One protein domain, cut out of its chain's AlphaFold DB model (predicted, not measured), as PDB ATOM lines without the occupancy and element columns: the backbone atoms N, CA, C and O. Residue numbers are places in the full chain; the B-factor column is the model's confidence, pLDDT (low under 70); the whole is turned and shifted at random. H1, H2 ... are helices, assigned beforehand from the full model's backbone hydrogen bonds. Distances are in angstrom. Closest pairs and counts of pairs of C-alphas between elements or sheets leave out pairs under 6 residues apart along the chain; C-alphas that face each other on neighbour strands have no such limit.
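This is residues 162 to 263 of the 554 residues of the protein "Transposase, is4 family protein" of Saprospira grandis (strain Lewin) (UniProt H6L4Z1). A long helix, H1, runs most of the length of a narrow rod, and two shorter helices, H2 and H5, lie staggered along it to make a three-helix bundle. H4 slants away from H1, meeting its middle at Leu 177 with its own last residue, Ile 240; small H3 sits near the end of H1, and residues 191 to 205 fold back along H1 to reach H2. The printed part has 102 residues with five named helices, H1 to H5 in order, and no named strand; the class is all helix. It is only just compact, close to loose, with a radius of gyration of the C-alphas of 15.2 A and spans of 49 by 24 by 17 A.

H1, residues 163 to 190, begins at C-alpha 163 (29.812, 31.403, 17.721) and is 41.1 A long. H2, residues 206 to 219, is 19.9 A long. H3 is residues 223 to 228 and H4 is residues 231 to 240. H5, residues 243 to 257, is 20.4 A long and ends at C-alpha 257 (28.828, 28.840, 11.328).

H1 is the hub. With residues 177 to 184 alone it touches H2, the same way at a shallow tilt of 25 degrees; the closest C-alphas, Trp 181 and Ile 216, are 7.4 A apart. With residues 187 to 188 alone it only just touches H3, with 3 pairs of C-alphas within 8 A, closest Leu 187 and Ile 225 at 7.0 A. With residues 177 to 180 alone it only just touches H4, also with 3 pairs, closest Leu 177 and Ile 240 at 7.2 A. With residues 163 to 173 alone it touches H5, opposite ways at 23 degrees, closest Leu 166 and Tyr 250 at 6.2 A. H2 touches H5, opposite ways at 6 degrees, closest Gln 210 and Ala 244 at 5.0 A. H3 and H5 are apart. Every O i to N i+4 pair is within hydrogen-bond range in H1, H2, H3 and H5, and 5 of 6 in H4.

The C-alphas farthest apart, Glu 192 and Tyr 263, are 50.3 A apart. The printed part has no cut. The link from H1 to H2 is long, with 15 residues; the others are tight. Mean pLDDT of the printed part is 88.0, and no printed residue is under 70.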
ATOM      1  N   TRP A 162      25.027  31.540  18.070       94.44
ATOM      2  CA  TRP A 162      26.156  32.468  18.187       94.44
ATOM      3  C   TRP A 162      27.459  31.706  18.389       94.44
ATOM      4  O   TRP A 162      27.534  30.907  19.321       94.44
ATOM      5  N   ALA A 163      28.497  32.042  17.620       92.31
ATOM      6  CA  ALA A 163      29.812  31.403  17.721       92.31
ATOM      7  C   ALA A 163      30.380  31.479  19.146       92.31
ATOM      8  O   ALA A 163      30.740  30.466  19.737       92.31
ATOM      9  N   ASN A 164      30.336  32.671  19.754       92.38
ATOM     10  CA  ASN A 164      30.825  32.866  21.119       92.38
ATOM     11  C   ASN A 164      30.068  31.984  22.125       92.38
ATOM     12  O   ASN A 164      30.683  31.388  23.002       92.38
ATOM     13  N   ARG A 165      28.743  31.834  21.972       92.75
ATOM     14  CA  ARG A 165      27.940  30.989  22.870       92.75
ATOM     15  C   ARG A 165      28.294  29.512  22.721       92.75
ATOM     16  O   ARG A 165      28.276  28.819  23.733       92.75
ATOM     17  N   LEU A 166      28.621  29.042  21.514       91.88
ATOM     18  CA  LEU A 166      29.111  27.675  21.306       91.88
ATOM     19  C   LEU A 166      30.451  27.472  22.000       91.88
ATOM     20  O   LEU A 166      30.545  26.584  22.841       91.88
ATOM     21  N   SER A 167      31.419  28.363  21.759       90.62
ATOM     22  CA  SER A 167      32.741  28.274  22.394       90.62
ATOM     23  C   SER A 167      32.650  28.248  23.923       90.62
ATOM     24  O   SER A 167      33.192  27.350  24.559       90.62
ATOM     25  N   SER A 168      31.853  29.138  24.528       92.12
ATOM     26  CA  SER A 168      31.635  29.141  25.978       92.12
ATOM     27  C   SER A 168      30.859  27.919  26.477       92.12
ATOM     28  O   SER A 168      31.009  27.536  27.631       92.12
ATOM     29  N   SER A 169      29.987  27.324  25.658       92.44
ATOM     30  CA  SER A 169      29.239  26.121  26.056       92.44
ATOM     31  C   SER A 169      30.115  24.872  26.000       92.44
ATOM     32  O   SER A 169      29.991  24.025  26.879       92.44
ATOM     33  N   LYS A 170      31.007  24.776  25.007       91.25
ATOM     34  CA  LYS A 170      32.014  23.713  24.906       91.25
ATOM     35  C   LYS A 170      33.001  23.769  26.070       91.25
ATOM     36  O   LYS A 170      33.209  22.745  26.712       91.25
ATOM     37  N   GLU A 171      33.502  24.960  26.411       91.50
ATOM     38  CA  GLU A 171      34.410  25.124  27.556       91.50
ATOM     39  C   GLU A 171      33.741  24.698  28.870       91.50
ATOM     40  O   GLU A 171      34.300  23.907  29.615       91.50
ATOM     41  N   LYS A 172      32.480  25.091  29.103       92.06
ATOM     42  CA  LYS A 172      31.725  24.656  30.294       92.06
ATOM     43  C   LYS A 172      31.506  23.147  30.377       92.06
ATOM     44  O   LYS A 172      31.401  22.611  31.475       92.06
ATOM     45  N   ILE A 173      31.341  22.466  29.240       91.88
ATOM     46  CA  ILE A 173      31.254  20.999  29.219       91.88
ATOM     47  C   ILE A 173      32.594  20.414  29.653       91.88
ATOM     48  O   ILE A 173      32.617  19.532  30.505       91.88
ATOM     49  N   ARG A 174      33.689  20.942  29.107       90.69
ATOM     50  CA  ARG A 174      35.041  20.505  29.431       90.69
ATOM     51  C   ARG A 174      35.383  20.723  30.906       90.69
ATOM     52  O   ARG A 174      35.738  19.759  31.566       90.69
ATOM     53  N   GLU A 175      35.173  21.925  31.439       91.25
ATOM     54  CA  GLU A 175      35.388  22.240  32.863       91.25
ATOM     55  C   GLU A 175      34.594  21.300  33.782       91.25
ATOM     56  O   GLU A 175      35.088  20.861  34.816       91.25
ATOM     57  N   ARG A 176      33.355  20.952  33.404       91.62
ATOM     58  CA  ARG A 176      32.533  20.012  34.178       91.62
ATOM     59  C   ARG A 176      33.022  18.570  34.097       91.62
ATOM     60  O   ARG A 176      32.889  17.860  35.086       91.62
ATOM     61  N   LEU A 177      33.542  18.140  32.949       91.06
ATOM     62  CA  LEU A 177      34.154  16.817  32.803       91.06
ATOM     63  C   LEU A 177      35.451  16.729  33.611       91.06
ATOM     64  O   LEU A 177      35.603  15.785  34.371       91.06
ATOM     65  N   GLU A 178      36.330  17.731  33.507       91.12
ATOM     66  CA  GLU A 178      37.579  17.810  34.280       91.12
ATOM     67  C   GLU A 178      37.294  17.866  35.789       91.12
ATOM     68  O   GLU A 178      37.906  17.133  36.560       91.12
ATOM     69  N   GLY A 179      36.304  18.658  36.216       90.44
ATOM     70  CA  GLY A 179      35.893  18.727  37.620       90.44
ATOM     71  C   GLY A 179      35.303  17.417  38.151       90.44
ATOM     72  O   GLY A 179      35.634  17.004  39.260       90.44
ATOM     73  N   PHE A 180      34.461  16.733  37.366       90.12
ATOM     74  CA  PHE A 180      33.922  15.426  37.759       90.12
ATOM     75  C   PHE A 180      35.003  14.343  37.778       90.12
ATOM     76  O   PHE A 180      34.990  13.474  38.644       90.12
ATOM     77  N   TRP A 181      35.954  14.409  36.847       91.00
ATOM     78  CA  TRP A 181      37.093  13.504  36.814       91.00
ATOM     79  C   TRP A 181      37.965  13.657  38.061       91.00
ATOM     80  O   TRP A 181      38.217  12.667  38.735       91.00
ATOM     81  N   ALA A 182      38.323  14.887  38.440       90.00
ATOM     82  CA  ALA A 182      39.080  15.158  39.666       90.00
ATOM     83  C   ALA A 182      38.345  14.680  40.934       90.00
ATOM     84  O   ALA A 182      38.967  14.216  41.888       90.00
ATOM     85  N   TYR A 183      37.008  14.754  40.944       89.81
ATOM     86  CA  TYR A 183      36.200  14.172  42.016       89.81
ATOM     87  C   TYR A 183      36.328  12.641  42.069       89.81
ATOM     88  O   TYR A 183      36.511  12.087  43.153       89.81
ATOM     89  N   LEU A 184      36.266  11.957  40.919       87.62
ATOM     90  CA  LEU A 184      36.497  10.511  40.851       87.62
ATOM     91  C   LEU A 184      37.928  10.150  41.265       87.62
ATOM     92  O   LEU A 184      38.085   9.235  42.064       87.62
ATOM     93  N   GLU A 185      38.947  10.885  40.811       88.06
ATOM     94  CA  GLU A 185      40.344  10.691  41.239       88.06
ATOM     95  C   GLU A 185      40.469  10.737  42.767       88.06
ATOM     96  O   GLU A 185      41.116   9.879  43.360       88.06
ATOM     97  N   GLY A 186      39.799  11.692  43.421       87.06
ATOM     98  CA  GLY A 186      39.766  11.780  44.882       87.06
ATOM     99  C   GLY A 186      39.118  10.567  45.561       87.06
ATOM    100  O   GLY A 186      39.618  10.112  46.589       87.06
ATOM    101  N   LEU A 187      38.037  10.023  44.988       87.38
ATOM    102  CA  LEU A 187      37.387   8.815  45.507       87.38
ATOM    103  C   LEU A 187      38.264   7.574  45.328       87.38
ATOM    104  O   LEU A 187      38.463   6.842  46.290       87.38
ATOM    105  N   TYR A 188      38.825   7.363  44.139       87.12
ATOM    106  CA  TYR A 188      39.701   6.220  43.867       87.12
ATOM    107  C   TYR A 188      40.970   6.263  44.721       87.12
ATOM    108  O   TYR A 188      41.342   5.255  45.318       87.12
ATOM    109  N   LYS A 189      41.563   7.449  44.906       87.19
ATOM    110  CA  LYS A 189      42.719   7.628  45.793       87.19
ATOM    111  C   LYS A 189      42.408   7.272  47.249       87.19
ATOM    112  O   LYS A 189      43.293   6.803  47.957       87.19
ATOM    113  N   SER A 190      41.167   7.482  47.704       80.38
ATOM    114  CA  SER A 190      40.737   7.062  49.046       80.38
ATOM    115  C   SER A 190      40.596   5.543  49.206       80.38
ATOM    116  O   SER A 190      40.576   5.068  50.336       80.38
ATOM    117  N   GLU A 191      40.548   4.801  48.098       79.25
ATOM    118  CA  GLU A 191      40.543   3.330  48.039       79.25
ATOM    119  C   GLU A 191      41.933   2.765  47.684       79.25
ATOM    120  O   GLU A 191      42.037   1.621  47.250       79.25
ATOM    121  N   GLU A 192      42.995   3.576  47.788       79.25
ATOM    122  CA  GLU A 192      44.369   3.219  47.380       79.25
ATOM    123  C   GLU A 192      44.501   2.797  45.901       79.25
ATOM    124  O   GLU A 192      45.453   2.125  45.508       79.25
ATOM    125  N   GLN A 193      43.564   3.232  45.054       77.62
ATOM    126  CA  GLN A 193      43.575   2.999  43.613       77.62
ATOM    127  C   GLN A 193      43.899   4.290  42.857       77.62
ATOM    128  O   GLN A 193      43.457   5.382  43.219       77.62
ATOM    129  N   GLU A 194      44.640   4.173  41.759       77.94
ATOM    130  CA  GLU A 194      44.904   5.287  40.851       77.94
ATOM    131  C   GLU A 194      44.154   5.095  39.536       77.94
ATOM    132  O   GLU A 194      44.087   3.995  38.986       77.94
ATOM    133  N   ILE A 195      43.603   6.190  39.016       82.75
ATOM    134  CA  ILE A 195      43.052   6.239  37.665       82.75
ATOM    135  C   ILE A 195      43.954   7.106  36.798       82.75
ATOM    136  O   ILE A 195      44.539   8.081  37.266       82.75
ATOM    137  N   GLU A 196      44.075   6.747  35.523       82.00
ATOM    138  CA  GLU A 196      44.885   7.520  34.585       82.00
ATOM    139  C   GLU A 196      44.426   8.988  34.509       82.00
ATOM    140  O   GLU A 196      43.223   9.253  34.455       82.00
ATOM    141  N   PRO A 197      45.357   9.950  34.409       80.06
ATOM    142  CA  PRO A 197      45.008  11.361  34.365       80.06
ATOM    143  C   PRO A 197      44.231  11.716  33.092       80.06
ATOM    144  O   PRO A 197      44.596  11.337  31.973       80.06
ATOM    145  N   LEU A 198      43.178  12.522  33.243       84.00
ATOM    146  CA  LEU A 198      42.401  13.005  32.104       84.00
ATOM    147  C   LEU A 198      43.131  14.131  31.367       84.00
ATOM    148  O   LEU A 198      43.455  15.172  31.936       84.00
ATOM    149  N   ASN A 199      43.287  13.981  30.052       79.75
ATOM    150  CA  ASN A 199      43.799  15.046  29.194       79.75
ATOM    151  C   ASN A 199      42.849  15.321  28.027       79.75
ATOM    152  O   ASN A 199      42.985  14.740  26.951       79.75
ATOM    153  N   LEU A 200      41.905  16.245  28.215       77.69
ATOM    154  CA  LEU A 200      40.995  16.690  27.152       77.69
ATOM    155  C   LEU A 200      41.661  17.670  26.169       77.69
ATOM    156  O   LEU A 200      41.306  17.697  24.989       77.69
ATOM    157  N   GLY A 201      42.672  18.419  26.614       73.31
ATOM    158  CA  GLY A 201      43.314  19.477  25.832       73.31
ATOM    159  C   GLY A 201      42.385  20.669  25.539       73.31
ATOM    160  O   GLY A 201      41.176  20.624  25.741       73.31
ATOM    161  N   LYS A 202      42.943  21.774  25.024       71.62
ATOM    162  CA  LYS A 202      42.178  23.017  24.760       71.62
ATOM    163  C   LYS A 202      41.170  22.928  23.606       71.62
ATOM    164  O   LYS A 202      40.347  23.825  23.449       71.62
ATOM    165  N   LYS A 203      41.252  21.888  22.775       75.44
ATOM    166  CA  LYS A 203      40.353  21.634  21.641       75.44
ATOM    167  C   LYS A 203      40.050  20.138  21.570       75.44
ATOM    168  O   LYS A 203      40.684  19.421  20.805       75.44
ATOM    169  N   ALA A 204      39.120  19.676  22.397       79.06
ATOM    170  CA  ALA A 204      38.647  18.296  22.347       79.06
ATOM    171  C   ALA A 204      37.719  18.079  21.135       79.06
ATOM    172  O   ALA A 204      36.927  18.968  20.806       79.06
ATOM    173  N   SER A 205      37.803  16.911  20.494       84.69
ATOM    174  CA  SER A 205      36.823  16.447  19.501       84.69
ATOM    175  C   SER A 205      35.605  15.823  20.190       84.69
ATOM    176  O   SER A 205      35.690  15.411  21.350       84.69
ATOM    177  N   SER A 206      34.471  15.723  19.492       86.69
ATOM    178  CA  SER A 206      33.305  14.987  20.003       86.69
ATOM    179  C   SER A 206      33.615  13.532  20.337       86.69
ATOM    180  O   SER A 206      33.108  13.047  21.344       86.69
ATOM    181  N   GLU A 207      34.477  12.871  19.564       86.06
ATOM    182  CA  GLU A 207      34.958  11.508  19.832       86.06
ATOM    183  C   GLU A 207      35.654  11.426  21.191       86.06
ATOM    184  O   GLU A 207      35.262  10.639  22.044       86.06
ATOM    185  N   LYS A 208      36.589  12.339  21.465       87.50
ATOM    186  CA  LYS A 208      37.314  12.367  22.739       87.50
ATOM    187  C   LYS A 208      36.408  12.674  23.935       87.50
ATOM    188  O   LYS A 208      36.621  12.179  25.044       87.50
ATOM    189  N   ILE A 209      35.381  13.498  23.726       89.94
ATOM    190  CA  ILE A 209      34.355  13.765  24.743       89.94
ATOM    191  C   ILE A 209      33.502  12.516  24.989       89.94
ATOM    192  O   ILE A 209      33.199  12.226  26.143       89.94
ATOM    193  N   GLN A 210      33.135  11.781  23.937       91.19
ATOM    194  CA  GLN A 210      32.407  10.518  24.046       91.19
ATOM    195  C   GLN A 210      33.233   9.482  24.818       91.19
ATOM    196  O   GLN A 210      32.763   8.993  25.839       91.19
ATOM    197  N   GLU A 211      34.493   9.265  24.434       89.81
ATOM    198  CA  GLU A 211      35.429   8.379  25.141       89.81
ATOM    199  C   GLU A 211      35.549   8.739  26.626       89.81
ATOM    200  O   GLU A 211      35.518   7.870  27.493       89.81
ATOM    201  N   THR A 212      35.644  10.031  26.947       88.88
ATOM    202  CA  THR A 212      35.725  10.496  28.339       88.88
ATOM    203  C   THR A 212      34.444  10.190  29.113       88.88
ATOM    204  O   THR A 212      34.503   9.751  30.259       88.88
ATOM    205  N   VAL A 213      33.276  10.405  28.501       90.75
ATOM    206  CA  VAL A 213      31.979  10.070  29.109       90.75
ATOM    207  C   VAL A 213      31.854   8.560  29.323       90.75
ATOM    208  O   VAL A 213      31.367   8.137  30.372       90.75
ATOM    209  N   ASP A 214      32.330   7.747  28.385       91.38
ATOM    210  CA  ASP A 214      32.292   6.286  28.483       91.38
ATOM    211  C   ASP A 214      33.231   5.774  29.581       91.38
ATOM    212  O   ASP A 214      32.811   4.969  30.414       91.38
ATOM    213  N   ARG A 215      34.445   6.332  29.678       90.75
ATOM    214  CA  ARG A 215      35.379   6.072  30.787       90.75
ATOM    215  C   ARG A 215      34.773   6.443  32.137       90.75
ATOM    216  O   ARG A 215      34.833   5.653  33.071       90.75
ATOM    217  N   ILE A 216      34.142   7.613  32.242       89.12
ATOM    218  CA  ILE A 216      33.441   8.029  33.466       89.12
ATOM    219  C   ILE A 216      32.345   7.019  33.830       89.12
ATOM    220  O   ILE A 216      32.229   6.627  34.989       89.12
ATOM    221  N   ASN A 217      31.541   6.577  32.860       90.88
ATOM    222  CA  ASN A 217      30.484   5.599  33.114       90.88
ATOM    223  C   ASN A 217      31.035   4.225  33.519       90.88
ATOM    224  O   ASN A 217      30.422   3.569  34.362       90.88
ATOM    225  N   GLN A 218      32.183   3.810  32.975       89.56
ATOM    226  CA  GLN A 218      32.889   2.605  33.416       89.56
ATOM    227  C   GLN A 218      33.370   2.732  34.864       89.56
ATOM    228  O   GLN A 218      33.065   1.857  35.669       89.56
ATOM    229  N   LEU A 219      34.029   3.831  35.236       87.44
ATOM    230  CA  LEU A 219      34.496   4.044  36.614       87.44
ATOM    231  C   LEU A 219      33.332   4.069  37.620       87.44
ATOM    232  O   LEU A 219      33.368   3.444  38.672       87.44
ATOM    233  N   VAL A 220      32.219   4.716  37.268       88.38
ATOM    234  CA  VAL A 220      31.029   4.772  38.137       88.38
ATOM    235  C   VAL A 220      30.237   3.448  38.157       88.38
ATOM    236  O   VAL A 220      29.274   3.303  38.920       88.38
ATOM    237  N   SER A 221      30.596   2.466  37.328       85.56
ATOM    238  CA  SER A 221      29.943   1.152  37.345       85.56
ATOM    239  C   SER A 221      30.358   0.293  38.544       85.56
ATOM    240  O   SER A 221      29.584  -0.582  38.944       85.56
ATOM    241  N   ASP A 222      31.500   0.599  39.167       84.62
ATOM    242  CA  ASP A 222      31.952  -0.027  40.407       84.62
ATOM    243  C   ASP A 222      30.951   0.232  41.549       84.62
ATOM    244  O   ASP A 222      30.538   1.368  41.806       84.62
ATOM    245  N   LYS A 223      30.518  -0.837  42.229       81.31
ATOM    246  CA  LYS A 223      29.498  -0.772  43.286       81.31
ATOM    247  C   LYS A 223      29.958   0.056  44.488       81.31
ATOM    248  O   LYS A 223      29.122   0.764  45.057       81.31
ATOM    249  N   GLU A 224      31.235  -0.015  44.855       80.50
ATOM    250  CA  GLU A 224      31.786   0.677  46.027       80.50
ATOM    251  C   GLU A 224      31.861   2.182  45.767       80.50
ATOM    252  O   GLU A 224      31.287   2.989  46.510       80.50
ATOM    253  N   ILE A 225      32.414   2.556  44.612       82.94
ATOM    254  CA  ILE A 225      32.475   3.947  44.156       82.94
ATOM    255  C   ILE A 225      31.064   4.520  44.005       82.94
ATOM    256  O   ILE A 225      30.753   5.589  44.533       82.94
ATOM    257  N   LYS A 226      30.147   3.793  43.357       84.44
ATOM    258  CA  LYS A 226      28.760   4.236  43.133       84.44
ATOM    259  C   LYS A 226      27.984   4.500  44.428       84.44
ATOM    260  O   LYS A 226      27.097   5.371  44.443       84.44
ATOM    261  N   ALA A 227      28.291   3.773  45.502       82.81
ATOM    262  CA  ALA A 227      27.720   4.008  46.825       82.81
ATOM    263  C   ALA A 227      28.252   5.311  47.448       82.81
ATOM    264  O   ALA A 227      27.454   6.087  47.981       82.81
ATOM    265  N   LYS A 228      29.554   5.591  47.291       84.69
ATOM    266  CA  LYS A 228      30.249   6.776  47.828       84.69
ATOM    267  C   LYS A 228      29.985   8.078  47.051       84.69
ATOM    268  O   LYS A 228      30.227   9.161  47.576       84.69
ATOM    269  N   ILE A 229      29.435   8.022  45.832       85.44
ATOM    270  CA  ILE A 229      29.082   9.239  45.074       85.44
ATOM    271  C   ILE A 229      27.970  10.033  45.779       85.44
ATOM    272  O   ILE A 229      26.834   9.559  45.941       85.44
ATOM    273  N   ALA A 230      28.275  11.293  46.102       87.62
ATOM    274  CA  ALA A 230      27.340  12.237  46.700       87.62
ATOM    275  C   ALA A 230      26.079  12.452  45.837       87.62
ATOM    276  O   ALA A 230      26.092  12.376  44.605       87.62
ATOM    277  N   LYS A 231      24.952  12.775  46.483       85.88
ATOM    278  CA  LYS A 231      23.655  12.969  45.804       85.88
ATOM    279  C   LYS A 231      23.707  14.028  44.694       85.88
ATOM    280  O   LYS A 231      23.035  13.866  43.675       85.88
ATOM    281  N   GLU A 232      24.476  15.097  44.888       84.56
ATOM    282  CA  GLU A 232      24.627  16.167  43.895       84.56
ATOM    283  C   GLU A 232      25.425  15.694  42.669       84.56
ATOM    284  O   GLU A 232      24.999  15.909  41.534       84.56
ATOM    285  N   GLU A 233      26.476  14.901  42.878       88.12
ATOM    286  CA  GLU A 233      27.278  14.326  41.794       88.12
ATOM    287  C   GLU A 233      26.520  13.264  40.983       88.12
ATOM    288  O   GLU A 233      26.680  13.174  39.767       88.12
ATOM    289  N   LYS A 234      25.560  12.550  41.590       86.38
ATOM    290  CA  LYS A 234      24.622  11.689  40.836       86.38
ATOM    291  C   LYS A 234      23.763  12.487  39.846       86.38
ATOM    292  O   LYS A 234      23.416  11.972  38.781       86.38
ATOM    293  N   LYS A 235      23.403  13.742  40.158       86.38
ATOM    294  CA  LYS A 235      22.713  14.626  39.199       86.38
ATOM    295  C   LYS A 235      23.673  15.117  38.117       86.38
ATOM    296  O   LYS A 235      23.274  15.181  36.953       86.38
ATOM    297  N   ASN A 236      24.910  15.439  38.494       87.50
ATOM    298  CA  ASN A 236      25.952  15.869  37.566       87.50
ATOM    299  C   ASN A 236      26.254  14.775  36.525       87.50
ATOM    300  O   ASN A 236      26.197  15.043  35.327       87.50
ATOM    301  N   LEU A 237      26.384  13.516  36.956       88.06
ATOM    302  CA  LEU A 237      26.557  12.347  36.086       88.06
ATOM    303  C   LEU A 237      25.438  12.199  35.042       88.06
ATOM    304  O   LEU A 237      25.694  11.987  33.857       88.06
ATOM    305  N   ARG A 238      24.171  12.406  35.432       88.00
ATOM    306  CA  ARG A 238      23.042  12.405  34.475       88.00
ATOM    307  C   ARG A 238      23.170  13.503  33.414       88.00
ATOM    308  O   ARG A 238      22.667  13.343  32.301       88.00
ATOM    309  N   ALA A 239      23.783  14.638  33.753       89.06
ATOM    310  CA  ALA A 239      24.065  15.704  32.797       89.06
ATOM    311  C   ALA A 239      25.283  15.376  31.914       89.06
ATOM    312  O   ALA A 239      25.240  15.701  30.721       89.06
ATOM    313  N   ILE A 240      26.301  14.717  32.480       90.31
ATOM    314  CA  ILE A 240      27.509  14.230  31.796       90.31
ATOM    315  C   ILE A 240      27.160  13.247  30.687       90.31
ATOM    316  O   ILE A 240      27.600  13.431  29.556       90.31
ATOM    317  N   ASN A 241      26.234  12.327  30.943       90.38
ATOM    318  CA  ASN A 241      25.775  11.366  29.933       90.38
ATOM    319  C   ASN A 241      25.078  12.022  28.733       90.38
ATOM    320  O   ASN A 241      24.907  11.399  27.695       90.38
ATOM    321  N   LYS A 242      24.696  13.302  28.843       92.50
ATOM    322  CA  LYS A 242      24.144  14.104  27.737       92.50
ATOM    323  C   LYS A 242      25.167  15.071  27.135       92.50
ATOM    324  O   LYS A 242      24.784  15.920  26.323       92.50
ATOM    325  N   PHE A 243      26.415  15.088  27.605       92.69
ATOM    326  CA  PHE A 243      27.433  16.010  27.104       92.69
ATOM    327  C   PHE A 243      27.945  15.603  25.734       92.69
ATOM    328  O   PHE A 243      28.036  16.494  24.896       92.69
ATOM    329  N   ALA A 244      28.162  14.316  25.462       89.94
ATOM    330  CA  ALA A 244      28.634  13.871  24.153       89.94
ATOM    331  C   ALA A 244      27.667  14.272  23.017       89.94
ATOM    332  O   ALA A 244      28.050  15.012  22.109       89.94
ATOM    333  N   ASP A 245      26.368  13.969  23.154       91.69
ATOM    334  CA  ASP A 245      25.323  14.402  22.206       91.69
ATOM    335  C   ASP A 245      25.217  15.926  22.054       91.69
ATOM    336  O   ASP A 245      24.843  16.459  21.003       91.69
ATOM    337  N   ARG A 246      25.452  16.680  23.135       93.00
ATOM    338  CA  ARG A 246      25.461  18.150  23.077       93.00
ATOM    339  C   ARG A 246      26.699  18.670  22.365       93.00
ATOM    340  O   ARG A 246      26.570  19.599  21.574       93.00
ATOM    341  N   TYR A 247      27.857  18.082  22.635       93.06
ATOM    342  CA  TYR A 247      29.131  18.490  22.067       93.06
ATOM    343  C   TYR A 247      29.167  18.233  20.562       93.06
ATOM    344  O   TYR A 247      29.482  19.153  19.811       93.06
ATOM    345  N   LYS A 248      28.706  17.054  20.118       93.06
ATOM    346  CA  LYS A 248      28.519  16.729  18.696       93.06
ATOM    347  C   LYS A 248      27.615  17.746  17.996       93.06
ATOM    348  O   LYS A 248      28.007  18.352  17.006       93.06
ATOM    349  N   ARG A 249      26.459  18.069  18.594       93.56
ATOM    350  CA  ARG A 249      25.583  19.138  18.075       93.56
ATOM    351  C   ARG A 249      26.271  20.502  18.003       93.56
ATOM    352  O   ARG A 249      25.933  21.291  17.128       93.56
ATOM    353  N   TYR A 250      27.177  20.831  18.924       93.88
ATOM    354  CA  TYR A 250      27.930  22.087  18.861       93.88
ATOM    355  C   TYR A 250      28.990  22.078  17.755       93.88
ATOM    356  O   TYR A 250      29.211  23.125  17.158       93.88
ATOM    357  N   GLU A 251      29.611  20.936  17.452       91.94
ATOM    358  CA  GLU A 251      30.490  20.779  16.283       91.94
ATOM    359  C   GLU A 251      29.724  20.936  14.967       91.94
ATOM    360  O   GLU A 251      30.129  21.746  14.135       91.94
ATOM    361  N   ASP A 252      28.563  20.290  14.828       93.38
ATOM    362  CA  ASP A 252      27.697  20.461  13.652       93.38
ATOM    363  C   ASP A 252      27.306  21.939  13.459       93.38
ATOM    364  O   ASP A 252      27.300  22.480  12.351       93.38
ATOM    365  N   GLN A 253      26.997  22.632  14.560       94.50
ATOM    366  CA  GLN A 253      26.665  24.057  14.543       94.50
ATOM    367  C   GLN A 253      27.870  24.943  14.200       94.50
ATOM    368  O   GLN A 253      27.691  25.956  13.524       94.50
ATOM    369  N   GLU A 254      29.080  24.592  14.637       92.19
ATOM    370  CA  GLU A 254      30.312  25.296  14.261       92.19
ATOM    371  C   GLU A 254      30.639  25.123  12.776       92.19
ATOM    372  O   GLU A 254      31.000  26.106  12.124       92.19
ATOM    373  N   ALA A 255      30.421  23.925  12.223       92.88
ATOM    374  CA  ALA A 255      30.560  23.670  10.792       92.88
ATOM    375  C   ALA A 255      29.599  24.546   9.970       92.88
ATOM    376  O   ALA A 255      30.002  25.150   8.980       92.88
ATOM    377  N   ILE A 256      28.345  24.707  10.417       93.81
ATOM    378  CA  ILE A 256      27.384  25.619   9.771       93.81
ATOM    379  C   ILE A 256      27.807  27.087   9.929       93.81
ATOM    380  O   ILE A 256      27.611  27.892   9.013       93.81
ATOM    381  N   ILE A 257      28.353  27.472  11.088       91.62
ATOM    382  CA  ILE A 257      28.828  28.840  11.328       91.62
ATOM    383  C   ILE A 257      29.904  29.231  10.323       91.62
ATOM    384  O   ILE A 257      29.860  30.369   9.853       91.62
ATOM    385  N   ASP A 258      30.814  28.319   9.975       89.62
ATOM    386  CA  ASP A 258      31.801  28.528   8.909       89.62
ATOM    387  C   ASP A 258      32.588  29.846   9.113       89.62
ATOM    388  O   ASP A 258      32.582  30.765   8.297       89.62
ATOM    389  N   GLY A 259      33.135  30.026  10.323       86.50
ATOM    390  CA  GLY A 259      33.903  31.220  10.716       86.50
ATOM    391  C   GLY A 259      33.096  32.515  10.937       86.50
ATOM    392  O   GLY A 259      33.662  33.550  11.314       86.50
ATOM    393  N   ARG A 260      31.771  32.501  10.741       90.38
ATOM    394  CA  ARG A 260      30.896  33.670  10.953       90.38
ATOM    395  C   ARG A 260      30.642  33.936  12.441       90.38
ATOM    396  O   ARG A 260      30.922  33.132  13.320       90.38
ATOM    397  N   GLY A 261      30.086  35.106  12.759       90.19
ATOM    398  CA  GLY A 261      29.701  35.424  14.145       90.19
ATOM    399  C   GLY A 261      28.428  34.706  14.610       90.19
ATOM    400  O   GLY A 261      28.243  34.473  15.807       90.19
ATOM    401  N   SER A 262      27.537  34.383  13.671       93.81
ATOM    402  CA  SER A 262      26.237  33.769  13.930       93.81
ATOM    403  C   SER A 262      25.570  33.274  12.649       93.81
ATOM    404  O   SER A 262      25.930  33.696  11.543       93.81
ATOM    405  N   TYR A 263      24.539  32.446  12.823       95.12
ATOM    406  CA  TYR A 263      23.613  32.069  11.759       95.12
ATOM    407  C   TYR A 263      22.164  31.925  12.261       95.12
ATOM    408  O   TYR A 263      21.915  31.781  13.465       95.12
TER     409      TYR A 263